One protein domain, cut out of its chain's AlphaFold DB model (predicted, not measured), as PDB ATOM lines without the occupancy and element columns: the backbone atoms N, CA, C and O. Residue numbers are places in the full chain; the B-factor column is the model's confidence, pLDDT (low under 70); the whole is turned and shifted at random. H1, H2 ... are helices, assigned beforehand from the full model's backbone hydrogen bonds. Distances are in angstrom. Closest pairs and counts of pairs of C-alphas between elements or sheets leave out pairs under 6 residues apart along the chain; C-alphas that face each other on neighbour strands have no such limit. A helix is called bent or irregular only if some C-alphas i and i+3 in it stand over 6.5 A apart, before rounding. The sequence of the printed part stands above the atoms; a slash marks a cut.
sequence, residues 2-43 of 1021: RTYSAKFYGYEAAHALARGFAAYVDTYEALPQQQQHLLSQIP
ATOM      1  N   ARG A   2     438.894 596.745 384.736       74.81
ATOM      2  CA  ARG A   2     439.182 597.732 383.656       74.81
ATOM      3  C   ARG A   2     438.632 599.154 383.857       74.81
ATOM      4  O   ARG A   2     439.383 600.105 383.704       74.81
ATOM      5  N   THR A   3     437.359 599.317 384.212       84.56
ATOM      6  CA  THR A   3     436.730 600.638 384.429       84.56
ATOM      7  C   THR A   3     437.282 601.404 385.635       84.56
ATOM      8  O   THR A   3     437.402 602.622 385.572       84.56
ATOM      9  N   TYR A   4     437.657 600.706 386.709       88.06
ATOM     10  CA  TYR A   4     438.329 601.310 387.862       88.06
ATOM     11  C   TYR A   4     439.782 601.641 387.528       88.06
ATOM     12  O   TYR A   4     440.192 602.787 387.688       88.06
ATOM     13  N   SER A   5     440.552 600.681 387.004       88.12
ATOM     14  CA  SER A   5     441.960 600.931 386.681       88.12
ATOM     15  C   SER A   5     442.122 602.022 385.616       88.12
ATOM     16  O   SER A   5     443.036 602.830 385.733       88.12
ATOM     17  N   ALA A   6     441.206 602.145 384.646       90.00
ATOM     18  CA  ALA A   6     441.263 603.206 383.634       90.00
ATOM     19  C   ALA A   6     441.032 604.613 384.212       90.00
ATOM     20  O   ALA A   6     441.525 605.586 383.645       90.00
ATOM     21  N   LYS A   7     440.321 604.724 385.344       91.94
ATOM     22  CA  LYS A   7     440.091 605.992 386.053       91.94
ATOM     23  C   LYS A   7     441.319 606.464 386.845       91.94
ATOM     24  O   LYS A   7     441.451 607.662 387.064       91.94
ATOM     25  N   PHE A   8     442.196 605.547 387.266       88.31
ATOM     26  CA  PHE A   8     443.359 605.856 388.110       88.31
ATOM     27  C   PHE A   8     444.708 605.798 387.377       88.31
ATOM     28  O   PHE A   8     445.586 606.590 387.691       88.31
ATOM     29  N   TYR A   9     444.860 604.915 386.385       90.19
ATOM     30  CA  TYR A   9     446.126 604.661 385.676       90.19
ATOM     31  C   TYR A   9     446.053 604.945 384.163       90.19
ATOM     32  O   TYR A   9     446.997 604.673 383.426       90.19
ATOM     33  N   GLY A  10     444.922 605.464 383.674       93.50
ATOM     34  CA  GLY A  10     444.668 605.637 382.242       93.50
ATOM     35  C   GLY A  10     444.324 604.328 381.519       93.50
ATOM     36  O   GLY A  10     444.515 603.222 382.030       93.50
ATOM     37  N   TYR A  11     443.759 604.446 380.316       92.50
ATOM     38  CA  TYR A  11     443.151 603.310 379.609       92.50
ATOM     39  C   TYR A  11     444.151 602.202 379.236       92.50
ATOM     40  O   TYR A  11     443.827 601.024 379.377       92.50
ATOM     41  N   GLU A  12     445.363 602.546 378.793       92.19
ATOM     42  CA  GLU A  12     446.322 601.545 378.305       92.19
ATOM     43  C   GLU A  12     446.922 600.701 379.433       92.19
ATOM     44  O   GLU A  12     446.859 599.474 379.359       92.19
ATOM     45  N   ALA A  13     447.393 601.321 380.521       88.88
ATOM     46  CA  ALA A  13     447.871 600.592 381.698       88.88
ATOM     47  C   ALA A  13     446.755 599.729 382.316       88.88
ATOM     48  O   ALA A  13     446.969 598.566 382.661       88.88
ATOM     49  N   ALA A  14     445.526 600.250 382.368       91.12
ATOM     50  CA  ALA A  14     444.355 599.508 382.824       91.12
ATOM     51  C   ALA A  14     444.005 598.297 381.949       91.12
ATOM     52  O   ALA A  14     443.562 597.266 382.464       91.12
ATOM     53  N   HIS A  15     444.189 598.420 380.634       91.81
ATOM     54  CA  HIS A  15     443.973 597.352 379.666       91.81
ATOM     55  C   HIS A  15     445.102 596.311 379.706       91.81
ATOM     56  O   HIS A  15     444.805 595.119 379.665       91.81
ATOM     57  N   ALA A  16     446.359 596.734 379.871       90.88
ATOM     58  CA  ALA A  16     447.514 595.855 380.055       90.88
ATOM     59  C   ALA A  16     447.401 595.033 381.351       90.88
ATOM     60  O   ALA A  16     447.455 593.804 381.306       90.88
ATOM     61  N   LEU A  17     447.118 595.682 382.487       90.12
ATOM     62  CA  LEU A  17     446.882 595.017 383.775       90.12
ATOM     63  C   LEU A  17     445.722 594.014 383.677       90.12
ATOM     64  O   LEU A  17     445.820 592.890 384.163       90.12
ATOM     65  N   ALA A  18     444.647 594.365 382.968       93.31
ATOM     66  CA  ALA A  18     443.514 593.474 382.731       93.31
ATOM     67  C   ALA A  18     443.694 592.468 381.571       93.31
ATOM     68  O   ALA A  18     442.741 591.753 381.250       93.31
ATOM     69  N   ARG A  19     444.865 592.426 380.922       93.31
ATOM     70  CA  ARG A  19     445.327 591.297 380.095       93.31
ATOM     71  C   ARG A  19     446.196 590.359 380.929       93.31
ATOM     72  O   ARG A  19     445.956 589.161 380.900       93.31
ATOM     73  N   GLY A  20     447.114 590.900 381.735       92.31
ATOM     74  CA  GLY A  20     447.906 590.113 382.688       92.31
ATOM     75  C   GLY A  20     447.030 589.355 383.690       92.31
ATOM     76  O   GLY A  20     447.221 588.162 383.894       92.31
ATOM     77  N   PHE A  21     445.997 590.007 384.236       91.62
ATOM     78  CA  PHE A  21     445.039 589.347 385.127       91.62
ATOM     79  C   PHE A  21     444.186 588.282 384.418       91.62
ATOM     80  O   PHE A  21     443.840 587.288 385.042       91.62
ATOM     81  N   ALA A  22     443.869 588.453 383.127       92.38
ATOM     82  CA  ALA A  22     443.162 587.424 382.361       92.38
ATOM     83  C   ALA A  22     444.040 586.174 382.206       92.38
ATOM     84  O   ALA A  22     443.658 585.120 382.691       92.38
ATOM     85  N   ALA A  23     445.275 586.326 381.712       90.31
ATOM     86  CA  ALA A  23     446.223 585.214 381.575       90.31
ATOM     87  C   ALA A  23     446.541 584.506 382.916       90.31
ATOM     88  O   ALA A  23     446.814 583.305 382.948       90.31
ATOM     89  N   TYR A  24     446.481 585.231 384.038       90.25
ATOM     90  CA  TYR A  24     446.604 584.652 385.380       90.25
ATOM     91  C   TYR A  24     445.379 583.808 385.775       90.25
ATOM     92  O   TYR A  24     445.534 582.748 386.371       90.25
ATOM     93  N   VAL A  25     444.161 584.230 385.421       92.94
ATOM     94  CA  VAL A  25     442.952 583.413 385.620       92.94
ATOM     95  C   VAL A  25     442.952 582.205 384.678       92.94
ATOM     96  O   VAL A  25     442.744 581.089 385.146       92.94
ATOM     97  N   ASP A  26     443.290 582.393 383.399       90.69
ATOM     98  CA  ASP A  26     443.335 581.329 382.384       90.69
ATOM     99  C   ASP A  26     444.293 580.188 382.792       90.69
ATOM    100  O   ASP A  26     443.993 579.009 382.609       90.69
ATOM    101  N   THR A  27     445.437 580.518 383.406       89.31
ATOM    102  CA  THR A  27     446.391 579.515 383.922       89.31
ATOM    103  C   THR A  27     445.892 578.789 385.174       89.31
ATOM    104  O   THR A  27     446.145 577.592 385.313       89.31
ATOM    105  N   TYR A  28     445.130 579.453 386.049       85.62
ATOM    106  CA  TYR A  28     444.466 578.799 387.186       85.62
ATOM    107  C   TYR A  28     443.263 577.937 386.770       85.62
ATOM    108  O   TYR A  28     443.014 576.918 387.408       85.62
ATOM    109  N   GLU A  29     442.544 578.285 385.700       90.19
ATOM    110  CA  GLU A  29     441.436 577.478 385.164       90.19
ATOM    111  C   GLU A  29     441.938 576.266 384.351       90.19
ATOM    112  O   GLU A  29     441.317 575.200 384.358       90.19
ATOM    113  N   ALA A  30     443.113 576.380 383.720       86.44
ATOM    114  CA  ALA A  30     443.780 575.268 383.045       86.44
ATOM    115  C   ALA A  30     444.405 574.240 384.014       86.44
ATOM    116  O   ALA A  30     444.480 573.054 383.680       86.44
ATOM    117  N   LEU A  31     444.840 574.654 385.213       88.62
ATOM    118  CA  LEU A  31     445.580 573.787 386.143       88.62
ATOM    119  C   LEU A  31     444.796 572.517 386.571       88.62
ATOM    120  O   LEU A  31     445.372 571.427 386.490       88.62
ATOM    121  N   PRO A  32     443.494 572.573 386.940       85.50
ATOM    122  CA  PRO A  32     442.707 571.373 387.238       85.50
ATOM    123  C   PRO A  32     442.522 570.458 386.023       85.50
ATOM    124  O   PRO A  32     442.522 569.237 386.173       85.50
ATOM    125  N   GLN A  33     442.408 571.022 384.814       82.62
ATOM    126  CA  GLN A  33     442.275 570.242 383.578       82.62
ATOM    127  C   GLN A  33     443.576 569.487 383.268       82.62
ATOM    128  O   GLN A  33     443.549 568.296 382.955       82.62
ATOM    129  N   GLN A  34     444.728 570.145 383.439       83.81
ATOM    130  CA  GLN A  34     446.041 569.513 383.313       83.81
ATOM    131  C   GLN A  34     446.236 568.409 384.365       83.81
ATOM    132  O   GLN A  34     446.738 567.331 384.039       83.81
ATOM    133  N   GLN A  35     445.789 568.633 385.605       83.56
ATOM    134  CA  GLN A  35     445.858 567.640 386.678       83.56
ATOM    135  C   GLN A  35     444.946 566.429 386.414       83.56
ATOM    136  O   GLN A  35     445.394 565.292 386.575       83.56
ATOM    137  N   GLN A  36     443.710 566.635 385.938       87.38
ATOM    138  CA  GLN A  36     442.827 565.546 385.500       87.38
ATOM    139  C   GLN A  36     443.424 564.761 384.328       87.38
ATOM    140  O   GLN A  36     443.406 563.529 384.344       87.38
ATOM    141  N   HIS A  37     444.000 565.445 383.335       85.94
ATOM    142  CA  HIS A  37     444.630 564.779 382.198       85.94
ATOM    143  C   HIS A  37     445.827 563.920 382.640       85.94
ATOM    144  O   HIS A  37     445.950 562.777 382.200       85.94
ATOM    145  N   LEU A  38     446.656 564.411 383.568       83.81
ATOM    146  CA  LEU A  38     447.758 563.637 384.145       83.81
ATOM    147  C   LEU A  38     447.252 562.402 384.911       83.81
ATOM    148  O   LEU A  38     447.741 561.296 384.685       83.81
ATOM    149  N   LEU A  39     446.237 562.570 385.767       84.06
ATOM    150  CA  LEU A  39     445.614 561.478 386.528       84.06
ATOM    151  C   LEU A  39     444.997 560.408 385.613       84.06
ATOM    152  O   LEU A  39     445.099 559.221 385.914       84.06
ATOM    153  N   SER A  40     444.419 560.800 384.472       82.25
ATOM    154  CA  SER A  40     443.813 559.867 383.512       82.25
ATOM    155  C   SER A  40     444.818 558.966 382.774       82.25
ATOM    156  O   SER A  40     444.456 557.864 382.363       82.25
ATOM    157  N   GLN A  41     446.089 559.375 382.644       81.62
ATOM    158  CA  GLN A  41     447.125 558.560 381.988       81.62
ATOM    159  C   GLN A  41     447.713 557.469 382.905       81.62
ATOM    160  O   GLN A  41     448.195 556.447 382.409       81.62
ATOM    161  N   ILE A  42     447.661 557.648 384.232       77.62
ATOM    162  CA  ILE A  42     448.293 556.734 385.203       77.62
ATOM    163  C   ILE A  42     447.731 555.294 385.118       77.62
ATOM    164  O   ILE A  42     448.537 554.371 384.968       77.62
ATOM    165  N   PRO A  43     446.399 555.049 385.124       74.50
ATOM    166  CA  PRO A  43     445.857 553.688 385.029       74.50
ATOM    167  C   PRO A  43     446.226 552.982 383.720       74.50
ATOM    168  O   PRO A  43     446.511 551.783 383.708       74.50
TER     169      PRO A  43
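AT A GLANCE: This is residues 2 to 43 of the 1021 residues of the protein "uncharacterized protein LOC34619741" of Cyclospora cayetanensis (UniProt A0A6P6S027). One long helix, H2, makes a rod, and a short helix, H1, folds back at one end of it like a small hook beside the first turns of H2. The far part of H2, residues 20 to 43, sticks out free, and the rod has a kink of 25 degrees near residue 31. The printed part has 42 residues with two named helices, H1 then H2, and no named strand; the class is all helix. The whole is extended, with a radius of gyration of the C-alphas of 16.4 A, and the C-alphas span 52 by 12 by 7 A.

IN THESE COORDINATES: H1 is residues 2 to 9, from C-alpha 2 at (439.182, 597.732, 383.656) to C-alpha 9 at (446.126, 604.661, 385.676). Gly 10 is the one residue between the helices. H2 is residues 11 to 43, 50.0 A from first to last C-alpha, and runs from C-alpha 11 at (443.151, 603.310, 379.609) to C-alpha 43 at (445.857, 553.688, 385.029). H2 is irregular, but only just: C-alphas 40 and 43 are 6.7 A apart.

HOW THE PARTS SIT: H1 and H2 touch, with 12 pairs of C-alphas within 8 A. The closest C-alphas of the two are those of Ser 5 and Ala 14, 4.8 A apart. H2 touches H1 with residues 11 to 18 alone. They run opposite ways at a steep tilt of 49 degrees. The O i to N i+4 pairs within hydrogen-bond range are 3 of 4 in H1 and 24 of 29 in H2.

THE WHOLE: The two C-alphas farthest apart are those of Lys 7 and Pro 43, at 52.6 A. The link from H1 to H2 is tight. The printed part has no cut. The mean pLDDT of the printed part is 87.8, and no printed residue is under 70.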